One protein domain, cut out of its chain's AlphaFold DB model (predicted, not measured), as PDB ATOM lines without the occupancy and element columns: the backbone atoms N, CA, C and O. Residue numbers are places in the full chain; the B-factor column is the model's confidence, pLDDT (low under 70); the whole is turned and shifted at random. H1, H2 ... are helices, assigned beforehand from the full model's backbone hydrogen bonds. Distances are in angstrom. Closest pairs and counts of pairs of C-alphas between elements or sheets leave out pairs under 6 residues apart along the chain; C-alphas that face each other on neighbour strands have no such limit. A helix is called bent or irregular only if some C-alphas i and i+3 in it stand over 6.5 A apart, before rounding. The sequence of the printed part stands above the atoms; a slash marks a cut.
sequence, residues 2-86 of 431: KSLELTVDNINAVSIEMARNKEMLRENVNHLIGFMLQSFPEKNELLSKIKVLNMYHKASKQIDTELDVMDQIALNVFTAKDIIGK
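Overview. This is residues 2 to 86 of the 431 residues of an uncharacterized protein of Ordospora colligata OC4 (UniProt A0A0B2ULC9). Three helices, H1, H2 and H3, stand side by side as an up-and-down bundle, each running against the one before it, and a fourth, H5, packs on H3 and on part of H2, on the far side from H1. H4, a single short turn, lies near one end of H3 in the loose loop that leads on to H5; this loop near Glu 66 and the tail at Lys 2 make the two ends of the longest axis. The printed part has 85 residues with five named helices, H1 to H5 in that order, and no named strand, an all-helix domain. It is compact, with a radius of gyration of the C-alphas of 12.2 A and spans of 39 by 27 by 17 A.

Along the chain. Start at Lys 2, C-alpha at (-90.582, 128.352, -15.713), and go on to C-alpha 11 at (-93.593, 112.957, -15.581), where H1 begins; it holds residues 11 to 20 and is 14.5 A long. H2, residues 22 to 39, is the longest at 23.5 A; look near residue 29 for its kink of 56 degrees. It is irregular, with C-alphas 27 and 30 lying 7.6 A apart. H3, residues 43 to 53, runs 16.0 A. H4, residues 58 to 61, is neither bent nor irregular, but only just: C-alphas 58 and 61 are 6.3 A apart. H5, residues 69 to 80, runs 16.6 A and ends at C-alpha 80, at (-102.753, 115.515, -3.928).

Arrangement. Begin with the hub, H2 and H3, touching three helices each; the packing is mostly aligned. H1 and H2 form a helical hairpin at a shallow tilt of 19 degrees, closest at the C-alphas of Met 18 and Leu 25, 4.9 A. H2, with residues 33 to 37 alone, touches H3 in a second helical hairpin, tilted 17 degrees, closest at the C-alphas of Met 36 and Leu 46, 6.6 A. H1 and H3 touch and run the same way at a steep tilt of 36 degrees, only just beyond shallow; the closest C-alphas, of Ala 19 and Leu 53, are 5.2 A apart. H3 and H5 touch, running the same way at a shallow tilt of 20 degrees, with the C-alphas of Leu 47 and Ile 73 closest at 5.5 A. Residues 77 to 80 of H5 touch residues 25 to 33 of H2, closest at the C-alphas of Val 29 and Ala 80, 6.9 A. H4 is close to H5 but not clearly touching, the closest C-alphas, of Ser 60 and Asn 76, being 7.5 A apart. H1 is apart from H4 and H5. In H1 and H5 every O i to N i+4 pair is within hydrogen-bond range, against 12 of 14 in H2 and 5 of 7 in H3; H4 is too short for such a pair, and its one O i to N i+3 pair is out of range.

Size, cuts and confidence. The C-alphas farthest apart are those of Lys 2 and Glu 66, 40.6 A. The printed part has no cut and no long link. Look for pLDDT under 70 at residues 2 to 4, 57 to 66 and 84 to 86; the mean of the printed part is 82.4.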
ATOM      1  N   LYS A   2     -90.953 129.160 -14.538       41.75
ATOM      2  CA  LYS A   2     -90.582 128.352 -15.713       41.75
ATOM      3  C   LYS A   2     -91.657 127.283 -15.890       41.75
ATOM      4  O   LYS A   2     -91.873 126.514 -14.959       41.75
ATOM      5  N   SER A   3     -92.309 127.246 -17.049       49.09
ATOM      6  CA  SER A   3     -93.134 126.097 -17.424       49.09
ATOM      7  C   SER A   3     -92.212 124.885 -17.558       49.09
ATOM      8  O   SER A   3     -91.283 124.909 -18.368       49.09
ATOM      9  N   LEU A   4     -92.413 123.869 -16.719       64.56
ATOM     10  CA  LEU A   4     -91.787 122.565 -16.899       64.56
ATOM     11  C   LEU A   4     -92.628 121.813 -17.927       64.56
ATOM     12  O   LEU A   4     -93.774 121.471 -17.653       64.56
ATOM     13  N   GLU A   5     -92.063 121.595 -19.111       81.00
ATOM     14  CA  GLU A   5     -92.699 120.804 -20.162       81.00
ATOM     15  C   GLU A   5     -92.953 119.382 -19.644       81.00
ATOM     16  O   GLU A   5     -92.013 118.688 -19.259       81.00
ATOM     17  N   LEU A   6     -94.219 118.961 -19.594       86.69
ATOM     18  CA  LEU A   6     -94.594 117.612 -19.174       86.69
ATOM     19  C   LEU A   6     -94.498 116.655 -20.362       86.69
ATOM     20  O   LEU A   6     -95.137 116.867 -21.391       86.69
ATOM     21  N   THR A   7     -93.731 115.579 -20.199       91.00
ATOM     22  CA  THR A   7     -93.631 114.486 -21.171       91.00
ATOM     23  C   THR A   7     -93.872 113.141 -20.492       91.00
ATOM     24  O   THR A   7     -93.741 113.001 -19.273       91.00
ATOM     25  N   VAL A   8     -94.209 112.124 -21.288       91.25
ATOM     26  CA  VAL A   8     -94.394 110.738 -20.817       91.25
ATOM     27  C   VAL A   8     -93.151 110.230 -20.072       91.25
ATOM     28  O   VAL A   8     -93.279 109.538 -19.061       91.25
ATOM     29  N   ASP A   9     -91.962 110.633 -20.530       90.19
ATOM     30  CA  ASP A   9     -90.674 110.208 -19.978       90.19
ATOM     31  C   ASP A   9     -90.308 110.946 -18.682       90.19
ATOM     32  O   ASP A   9     -89.737 110.355 -17.764       90.19
ATOM     33  N   ASN A  10     -90.632 112.243 -18.580       91.12
ATOM     34  CA  ASN A  10     -90.202 113.077 -17.454       91.12
ATOM     35  C   ASN A  10     -91.227 113.179 -16.309       91.12
ATOM     36  O   ASN A  10     -90.855 113.607 -15.211       91.12
ATOM     37  N   ILE A  11     -92.478 112.746 -16.520       92.81
ATOM     38  CA  ILE A  11     -93.593 112.957 -15.581       92.81
ATOM     39  C   ILE A  11     -93.284 112.503 -14.150       92.81
ATOM     40  O   ILE A  11     -93.653 113.189 -13.199       92.81
ATOM     41  N   ASN A  12     -92.564 111.390 -13.975       90.44
ATOM     42  CA  ASN A  12     -92.198 110.878 -12.653       90.44
ATOM     43  C   ASN A  12     -91.187 111.795 -11.949       90.44
ATOM     44  O   ASN A  12     -91.338 112.070 -10.762       90.44
ATOM     45  N   ALA A  13     -90.182 112.298 -12.671       89.75
ATOM     46  CA  ALA A  13     -89.179 113.207 -12.122       89.75
ATOM     47  C   ALA A  13     -89.800 114.563 -11.748       89.75
ATOM     48  O   ALA A  13     -89.560 115.065 -10.650       89.75
ATOM     49  N   VAL A  14     -90.665 115.110 -12.612       90.31
ATOM     50  CA  VAL A  14     -91.416 116.338 -12.313       90.31
ATOM     51  C   VAL A  14     -92.343 116.122 -11.113       90.31
ATOM     52  O   VAL A  14     -92.366 116.946 -10.204       90.31
ATOM     53  N   SER A  15     -93.048 114.988 -11.049       89.94
ATOM     54  CA  SER A  15     -93.945 114.653  -9.933       89.94
ATOM     55  C   SER A  15     -93.211 114.519  -8.596       89.94
ATOM     56  O   SER A  15     -93.732 114.982  -7.586       89.94
ATOM     57  N   ILE A  16     -91.999 113.946  -8.575       89.56
ATOM     58  CA  ILE A  16     -91.142 113.887  -7.376       89.56
ATOM     59  C   ILE A  16     -90.787 115.294  -6.895       89.56
ATOM     60  O   ILE A  16     -90.908 115.579  -5.704       89.56
ATOM     61  N   GLU A  17     -90.343 116.165  -7.802       87.88
ATOM     62  CA  GLU A  17     -89.896 117.512  -7.439       87.88
ATOM     63  C   GLU A  17     -91.063 118.377  -6.943       87.88
ATOM     64  O   GLU A  17     -90.953 119.041  -5.914       87.88
ATOM     65  N   MET A  18     -92.223 118.272  -7.598       87.31
ATOM     66  CA  MET A  18     -93.467 118.911  -7.162       87.31
ATOM     67  C   MET A  18     -93.904 118.391  -5.786       87.31
ATOM     68  O   MET A  18     -94.209 119.183  -4.900       87.31
ATOM     69  N   ALA A  19     -93.864 117.074  -5.550       85.81
ATOM     70  CA  ALA A  19     -94.271 116.468  -4.279       85.81
ATOM     71  C   ALA A  19     -93.409 116.891  -3.070       85.81
ATOM     72  O   ALA A  19     -93.850 116.743  -1.928       85.81
ATOM     73  N   ARG A  20     -92.199 117.427  -3.287       87.12
ATOM     74  CA  ARG A  20     -91.355 118.002  -2.220       87.12
ATOM     75  C   ARG A  20     -91.841 119.371  -1.743       87.12
ATOM     76  O   ARG A  20     -91.548 119.743  -0.609       87.12
ATOM     77  N   ASN A  21     -92.572 120.113  -2.576       86.31
ATOM     78  CA  ASN A  21     -93.094 121.437  -2.253       86.31
ATOM     79  C   ASN A  21     -94.626 121.450  -2.383       86.31
ATOM     80  O   ASN A  21     -95.171 121.570  -3.479       86.31
ATOM     81  N   LYS A  22     -95.328 121.378  -1.243       82.88
ATOM     82  CA  LYS A  22     -96.800 121.321  -1.199       82.88
ATOM     83  C   LYS A  22     -97.476 122.514  -1.893       82.88
ATOM     84  O   LYS A  22     -98.535 122.333  -2.485       82.88
ATOM     85  N   GLU A  23     -96.883 123.705  -1.840       85.94
ATOM     86  CA  GLU A  23     -97.417 124.902  -2.500       85.94
ATOM     87  C   GLU A  23     -97.308 124.776  -4.025       85.94
ATOM     88  O   GLU A  23     -98.314 124.860  -4.728       85.94
ATOM     89  N   MET A  24     -96.120 124.417  -4.522       85.25
ATOM     90  CA  MET A  24     -95.881 124.186  -5.950       85.25
ATOM     91  C   MET A  24     -96.741 123.037  -6.503       85.25
ATOM     92  O   MET A  24     -97.299 123.154  -7.595       85.25
ATOM     93  N   LEU A  25     -96.912 121.947  -5.743       86.62
ATOM     94  CA  LEU A  25     -97.847 120.877  -6.097       86.62
ATOM     95  C   LEU A  25     -99.281 121.410  -6.182       86.62
ATOM     96  O   LEU A  25     -99.943 121.173  -7.185       86.62
ATOM     97  N   ARG A  26     -99.759 122.160  -5.180       84.75
ATOM     98  CA  ARG A  26    -101.132 122.693  -5.141       84.75
ATOM     99  C   ARG A  26    -101.458 123.579  -6.346       84.75
ATOM    100  O   ARG A  26    -102.569 123.496  -6.866       84.75
ATOM    101  N   GLU A  27    -100.508 124.387  -6.808       87.12
ATOM    102  CA  GLU A  27    -100.662 125.214  -8.013       87.12
ATOM    103  C   GLU A  27    -100.731 124.377  -9.304       87.12
ATOM    104  O   GLU A  27    -101.498 124.694 -10.212       87.12
ATOM    105  N   ASN A  28     -99.959 123.288  -9.388       88.25
ATOM    106  CA  ASN A  28     -99.747 122.533 -10.629       88.25
ATOM    107  C   ASN A  28    -100.529 121.205 -10.710       88.25
ATOM    108  O   ASN A  28    -100.598 120.600 -11.781       88.25
ATOM    109  N   VAL A  29    -101.158 120.745  -9.621       88.88
ATOM    110  CA  VAL A  29    -101.796 119.417  -9.502       88.88
ATOM    111  C   VAL A  29    -102.854 119.157 -10.577       88.88
ATOM    112  O   VAL A  29    -102.890 118.073 -11.159       88.88
ATOM    113  N   ASN A  30    -103.669 120.161 -10.916       90.44
ATOM    114  CA  ASN A  30    -104.683 120.045 -11.967       90.44
ATOM    115  C   ASN A  30    -104.053 119.803 -13.353       90.44
ATOM    116  O   ASN A  30    -104.613 119.062 -14.159       90.44
ATOM    117  N   HIS A  31    -102.896 120.414 -13.632       89.44
ATOM    118  CA  HIS A  31    -102.177 120.246 -14.895       89.44
ATOM    119  C   HIS A  31    -101.447 118.898 -14.941       89.44
ATOM    120  O   HIS A  31    -101.597 118.163 -15.913       89.44
ATOM    121  N   LEU A  32    -100.755 118.527 -13.855       90.62
ATOM    122  CA  LEU A  32    -100.059 117.243 -13.710       90.62
ATOM    123  C   LEU A  32    -101.007 116.052 -13.873       90.62
ATOM    124  O   LEU A  32    -100.786 115.203 -14.734       90.62
ATOM    125  N   ILE A  33    -102.089 115.995 -13.090       90.44
ATOM    126  CA  ILE A  33    -103.033 114.873 -13.158       90.44
ATOM    127  C   ILE A  33    -103.836 114.932 -14.468       90.44
ATOM    128  O   ILE A  33    -104.114 113.893 -15.056       90.44
ATOM    129  N   GLY A  34    -104.142 116.130 -14.987       90.75
ATOM    130  CA  GLY A  34    -104.743 116.298 -16.314       90.75
ATOM    131  C   GLY A  34    -103.895 115.686 -17.437       90.75
ATOM    132  O   GLY A  34    -104.424 114.948 -18.266       90.75
ATOM    133  N   PHE A  35    -102.581 115.921 -17.420       92.12
ATOM    134  CA  PHE A  35    -101.626 115.304 -18.342       92.12
ATOM    135  C   PHE A  35    -101.526 113.784 -18.141       92.12
ATOM    136  O   PHE A  35    -101.526 113.033 -19.118       92.12
ATOM    137  N   MET A  36    -101.489 113.313 -16.887       93.94
ATOM    138  CA  MET A  36    -101.449 111.880 -16.580       93.94
ATOM    139  C   MET A  36    -102.688 111.142 -17.110       93.94
ATOM    140  O   MET A  36    -102.537 110.106 -17.744       93.94
ATOM    141  N   LEU A  37    -103.893 111.693 -16.918       92.50
ATOM    142  CA  LEU A  37    -105.156 111.125 -17.419       92.50
ATOM    143  C   LEU A  37    -105.194 110.995 -18.949       92.50
ATOM    144  O   LEU A  37    -105.839 110.090 -19.472       92.50
ATOM    145  N   GLN A  38    -104.540 111.913 -19.666       91.31
ATOM    146  CA  GLN A  38    -104.458 111.887 -21.130       91.31
ATOM    147  C   GLN A  38    -103.378 110.925 -21.638       91.31
ATOM    148  O   GLN A  38    -103.565 110.290 -22.672       91.31
ATOM    149  N   SER A  39    -102.259 110.823 -20.916       93.31
ATOM    150  CA  SER A  39    -101.077 110.062 -21.342       93.31
ATOM    151  C   SER A  39    -101.108 108.592 -20.920       93.31
ATOM    152  O   SER A  39    -100.495 107.758 -21.579       93.31
ATOM    153  N   PHE A  40    -101.812 108.269 -19.832       94.12
ATOM    154  CA  PHE A  40    -101.857 106.939 -19.223       94.12
ATOM    155  C   PHE A  40    -103.320 106.506 -19.034       94.12
ATOM    156  O   PHE A  40    -103.868 106.641 -17.941       94.12
ATOM    157  N   PRO A  41    -103.997 106.020 -20.093       88.81
ATOM    158  CA  PRO A  41    -105.405 105.628 -20.009       88.81
ATOM    159  C   PRO A  41    -105.623 104.353 -19.178       88.81
ATOM    160  O   PRO A  41    -106.694 104.178 -18.595       88.81
ATOM    161  N   GLU A  42    -104.613 103.483 -19.085       93.12
ATOM    162  CA  GLU A  42    -104.669 102.224 -18.338       93.12
ATOM    163  C   GLU A  42    -104.624 102.441 -16.820       93.12
ATOM    164  O   GLU A  42    -103.676 103.020 -16.286       93.12
ATOM    165  N   LYS A  43    -105.626 101.909 -16.105       92.62
ATOM    166  CA  LYS A  43    -105.867 102.184 -14.672       92.62
ATOM    167  C   LYS A  43    -104.633 101.921 -13.799       92.62
ATOM    168  O   LYS A  43    -104.260 102.740 -12.963       92.62
ATOM    169  N   ASN A  44    -103.973 100.780 -14.009       91.44
ATOM    170  CA  ASN A  44    -102.802 100.377 -13.226       91.44
ATOM    171  C   ASN A  44    -101.575 101.253 -13.515       91.44
ATOM    172  O   ASN A  44    -100.829 101.588 -12.592       91.44
ATOM    173  N   GLU A  45    -101.377 101.659 -14.774       92.75
ATOM    174  CA  GLU A  45    -100.291 102.573 -15.111       92.75
ATOM    175  C   GLU A  45    -100.567 103.957 -14.522       92.75
ATOM    176  O   GLU A  45     -99.705 104.488 -13.820       92.75
ATOM    177  N   LEU A  46    -101.775 104.498 -14.701       94.44
ATOM    178  CA  LEU A  46    -102.179 105.779 -14.127       94.44
ATOM    179  C   LEU A  46    -101.980 105.813 -12.606       94.44
ATOM    180  O   LEU A  46    -101.381 106.754 -12.083       94.44
ATOM    181  N   LEU A  47    -102.416 104.765 -11.898       92.06
ATOM    182  CA  LEU A  47    -102.216 104.627 -10.455       92.06
ATOM    183  C   LEU A  47    -100.726 104.648 -10.079       92.06
ATOM    184  O   LEU A  47    -100.362 105.263  -9.076       92.06
ATOM    185  N   SER A  48     -99.856 104.024 -10.882       90.12
ATOM    186  CA  SER A  48     -98.406 104.043 -10.652       90.12
ATOM    187  C   SER A  48     -97.814 105.455 -10.753       90.12
ATOM    188  O   SER A  48     -96.992 105.812  -9.911       90.12
ATOM    189  N   LYS A  49     -98.269 106.283 -11.710       92.81
ATOM    190  CA  LYS A  49     -97.800 107.675 -11.878       92.81
ATOM    191  C   LYS A  49     -98.385 108.592 -10.803       92.81
ATOM    192  O   LYS A  49     -97.662 109.373 -10.196       92.81
ATOM    193  N   ILE A  50     -99.681 108.465 -10.511       90.69
ATOM    194  CA  ILE A  50    -100.370 109.297  -9.514       90.69
ATOM    195  C   ILE A  50     -99.825 109.049  -8.095       90.69
ATOM    196  O   ILE A  50     -99.651 110.005  -7.338       90.69
ATOM    197  N   LYS A  51     -99.469 107.802  -7.735       88.88
ATOM    198  CA  LYS A  51     -98.842 107.476  -6.433       88.88
ATOM    199  C   LYS A  51     -97.542 108.260  -6.174       88.88
ATOM    200  O   LYS A  51     -97.237 108.553  -5.018       88.88
ATOM    201  N   VAL A  52     -96.813 108.661  -7.223       89.25
ATOM    202  CA  VAL A  52     -95.579 109.468  -7.128       89.25
ATOM    203  C   VAL A  52     -95.845 110.823  -6.458       89.25
ATOM    204  O   VAL A  52     -95.047 111.251  -5.626       89.25
ATOM    205  N   LEU A  53     -96.990 111.460  -6.737       85.75
ATOM    206  CA  LEU A  53     -97.360 112.772  -6.179       85.75
ATOM    207  C   LEU A  53     -97.524 112.751  -4.649       85.75
ATOM    208  O   LEU A  53     -97.326 113.768  -3.991       85.75
ATOM    209  N   ASN A  54     -97.850 111.589  -4.073       82.56
ATOM    210  CA  ASN A  54     -98.149 111.440  -2.648       82.56
ATOM    211  C   ASN A  54     -97.032 110.747  -1.851       82.56
ATOM    212  O   ASN A  54     -97.237 110.429  -0.678       82.56
ATOM    213  N   MET A  55     -95.851 110.500  -2.432       77.88
ATOM    214  CA  MET A  55     -94.813 109.668  -1.795       77.88
ATOM    215  C   MET A  55     -94.280 110.205  -0.456       77.88
ATOM    216  O   MET A  55     -93.834 109.431   0.390       77.88
ATOM    217  N   TYR A  56     -94.348 111.523  -0.247       72.19
ATOM    218  CA  TYR A  56     -93.949 112.179   1.002       72.19
ATOM    219  C   TYR A  56     -95.117 112.350   1.992       72.19
ATOM    220  O   TYR A  56     -94.904 112.713   3.150       72.19
ATOM    221  N   HIS A  57     -96.353 112.063   1.573       68.75
ATOM    222  CA  HIS A  57     -97.540 112.197   2.411       68.75
ATOM    223  C   HIS A  57     -97.661 111.004   3.367       68.75
ATOM    224  O   HIS A  57     -97.716 109.857   2.936       68.75
ATOM    225  N   LYS A  58     -97.757 111.239   4.684       61.34
ATOM    226  CA  LYS A  58     -97.835 110.138   5.673       61.34
ATOM    227  C   LYS A  58     -99.039 109.206   5.451       61.34
ATOM    228  O   LYS A  58     -98.943 108.023   5.760       61.34
ATOM    229  N   ALA A  59    -100.127 109.733   4.885       55.22
ATOM    230  CA  ALA A  59    -101.349 108.992   4.573       55.22
ATOM    231  C   ALA A  59    -101.218 108.009   3.388       55.22
ATOM    232  O   ALA A  59    -102.003 107.074   3.299       55.22
ATOM    233  N   SER A  60    -100.229 108.158   2.496       52.72
ATOM    234  CA  SER A  60    -100.107 107.303   1.297       52.72
ATOM    235  C   SER A  60     -99.518 105.910   1.566       52.72
ATOM    236  O   SER A  60     -99.411 105.095   0.651       52.72
ATOM    237  N   LYS A  61     -99.126 105.624   2.816       50.38
ATOM    238  CA  LYS A  61     -98.449 104.375   3.203       50.38
ATOM    239  C   LYS A  61     -99.379 103.192   3.474       50.38
ATOM    240  O   LYS A  61     -98.880 102.080   3.620       50.38
ATOM    241  N   GLN A  62    -100.693 103.399   3.518       48.84
ATOM    242  CA  GLN A  62    -101.665 102.306   3.515       48.84
ATOM    243  C   GLN A  62    -102.117 102.052   2.076       48.84
ATOM    244  O   GLN A  62    -103.035 102.690   1.568       48.84
ATOM    245  N   ILE A  63    -101.436 101.115   1.409       48.09
ATOM    246  CA  ILE A  63    -102.001 100.455   0.232       48.09
ATOM    247  C   ILE A  63    -103.020  99.461   0.774       48.09
ATOM    248  O   ILE A  63    -102.651  98.367   1.194       48.09
ATOM    249  N   ASP A  64    -104.284  99.862   0.784       55.41
ATOM    250  CA  ASP A  64    -105.369  98.915   0.966       55.41
ATOM    251  C   ASP A  64    -105.551  98.137  -0.344       55.41
ATOM    252  O   ASP A  64    -105.966  98.684  -1.369       55.41
ATOM    253  N   THR A  65    -105.142  96.869  -0.328       56.03
ATOM    254  CA  THR A  65    -105.254  95.953  -1.469       56.03
ATOM    255  C   THR A  65    -106.674  95.438  -1.693       56.03
ATOM    256  O   THR A  65    -106.909  94.794  -2.713       56.03
ATOM    257  N   GLU A  66    -107.609  95.706  -0.778       62.38
ATOM    258  CA  GLU A  66    -109.026  95.354  -0.914       62.38
ATOM    259  C   GLU A  66    -109.815  96.433  -1.682       62.38
ATOM    260  O   GLU A  66    -110.889  96.153  -2.220       62.38
ATOM    261  N   LEU A  67    -109.268  97.652  -1.803       70.81
ATOM    262  CA  LEU A  67    -109.857  98.736  -2.592       70.81
ATOM    263  C   LEU A  67    -109.623  98.568  -4.097       70.81
ATOM    264  O   LEU A  67    -108.496  98.329  -4.549       70.81
ATOM    265  N   ASP A  68    -110.678  98.827  -4.876       85.88
ATOM    266  CA  ASP A  68    -110.612  98.886  -6.336       85.88
ATOM    267  C   ASP A  68    -109.560  99.901  -6.820       85.88
ATOM    268  O   ASP A  68    -109.294 100.930  -6.188       85.88
ATOM    269  N   VAL A  69    -108.974  99.626  -7.986       89.88
ATOM    270  CA  VAL A  69    -107.927 100.463  -8.591       89.88
ATOM    271  C   VAL A  69    -108.411 101.905  -8.788       89.88
ATOM    272  O   VAL A  69    -107.636 102.838  -8.577       89.88
ATOM    273  N   MET A  70    -109.688 102.116  -9.125       92.38
ATOM    274  CA  MET A  70    -110.260 103.454  -9.295       92.38
ATOM    275  C   MET A  70    -110.461 104.179  -7.967       92.38
ATOM    276  O   MET A  70    -110.184 105.377  -7.896       92.38
ATOM    277  N   ASP A  71    -110.871 103.474  -6.910       89.62
ATOM    278  CA  ASP A  71    -110.955 104.051  -5.563       89.62
ATOM    279  C   ASP A  71    -109.554 104.475  -5.080       89.62
ATOM    280  O   ASP A  71    -109.378 105.594  -4.595       89.62
ATOM    281  N   GLN A  72    -108.525 103.643  -5.301       88.50
ATOM    282  CA  GLN A  72    -107.131 104.000  -4.998       88.50
ATOM    283  C   GLN A  72    -106.645 105.215  -5.806       88.50
ATOM    284  O   GLN A  72    -105.949 106.073  -5.254       88.50
ATOM    285  N   ILE A  73    -106.998 105.316  -7.094       92.12
ATOM    286  CA  ILE A  73    -106.718 106.504  -7.917       92.12
ATOM    287  C   ILE A  73    -107.380 107.734  -7.284       92.12
ATOM    288  O   ILE A  73    -106.696 108.726  -7.029       92.12
ATOM    289  N   ALA A  74    -108.677 107.667  -6.972       91.31
ATOM    290  CA  ALA A  74    -109.433 108.779  -6.402       91.31
ATOM    291  C   ALA A  74    -108.874 109.249  -5.051       91.31
ATOM    292  O   ALA A  74    -108.620 110.440  -4.888       91.31
ATOM    293  N   LEU A  75    -108.563 108.332  -4.129       88.31
ATOM    294  CA  LEU A  75    -107.931 108.660  -2.843       88.31
ATOM    295  C   LEU A  75    -106.584 109.378  -3.012       88.31
ATOM    296  O   LEU A  75    -106.278 110.323  -2.276       88.31
ATOM    297  N   ASN A  76    -105.786 108.982  -4.007       88.75
ATOM    298  CA  ASN A  76    -104.534 109.668  -4.304       88.75
ATOM    299  C   ASN A  76    -104.763 111.061  -4.920       88.75
ATOM    300  O   ASN A  76    -104.028 111.991  -4.585       88.75
ATOM    301  N   VAL A  77    -105.780 111.238  -5.768       91.38
ATOM    302  CA  VAL A  77    -106.163 112.554  -6.308       91.38
ATOM    303  C   VAL A  77    -106.684 113.482  -5.206       91.38
ATOM    304  O   VAL A  77    -106.283 114.644  -5.162       91.38
ATOM    305  N   PHE A  78    -107.516 112.984  -4.286       89.62
ATOM    306  CA  PHE A  78    -107.982 113.748  -3.123       89.62
ATOM    307  C   PHE A  78    -106.806 114.196  -2.252       89.62
ATOM    308  O   PHE A  78    -106.709 115.375  -1.919       89.62
ATOM    309  N   THR A  79    -105.868 113.286  -1.960       86.44
ATOM    310  CA  THR A  79    -104.653 113.590  -1.184       86.44
ATOM    311  C   THR A  79    -103.811 114.674  -1.865       86.44
ATOM    312  O   THR A  79    -103.459 115.663  -1.225       86.44
ATOM    313  N   ALA A  80    -103.553 114.548  -3.171       86.38
ATOM    314  CA  ALA A  80    -102.753 115.515  -3.928       86.38
ATOM    315  C   ALA A  80    -103.423 116.902  -4.048       86.38
ATOM    316  O   ALA A  80    -102.729 117.911  -4.166       86.38
ATOM    317  N   LYS A  81    -104.763 116.967  -4.000       87.25
ATOM    318  CA  LYS A  81    -105.550 118.216  -3.985       87.25
ATOM    319  C   LYS A  81    -105.869 118.743  -2.578       87.25
ATOM    320  O   LYS A  81    -106.589 119.732  -2.473       87.25
ATOM    321  N   ASP A  82    -105.327 118.130  -1.523       83.81
ATOM    322  CA  ASP A  82    -105.568 118.481  -0.112       83.81
ATOM    323  C   ASP A  82    -107.043 118.339   0.339       83.81
ATOM    324  O   ASP A  82    -107.475 118.940   1.321       83.81
ATOM    325  N   ILE A  83    -107.819 117.496  -0.356       82.31
ATOM    326  CA  ILE A  83    -109.213 117.135  -0.034       82.31
ATOM    327  C   ILE A  83    -109.188 115.995   1.001       82.31
ATOM    328  O   ILE A  83    -109.570 114.857   0.730       82.31
ATOM    329  N   ILE A  84    -108.631 116.273   2.179       65.50
ATOM    330  CA  ILE A  84    -108.338 115.264   3.209       65.50
ATOM    331  C   ILE A  84    -109.362 115.346   4.350       65.50
ATOM    332  O   ILE A  84    -109.770 116.431   4.758       65.50
ATOM    333  N   GLY A  85    -109.758 114.188   4.892       59.41
ATOM    334  CA  GLY A  85    -110.604 114.093   6.091       59.41
ATOM    335  C   GLY A  85    -112.115 114.086   5.842       59.41
ATOM    336  O   GLY A  85    -112.881 114.206   6.792       59.41
ATOM    337  N   LYS A  86    -112.552 113.935   4.587       60.78
ATOM    338  CA  LYS A  86    -113.961 113.767   4.202       60.78
ATOM    339  C   LYS A  86    -114.227 112.338   3.734       60.78
ATOM    340  O   LYS A  86    -113.348 111.699   3.156       60.78
TER     341      LYS A  86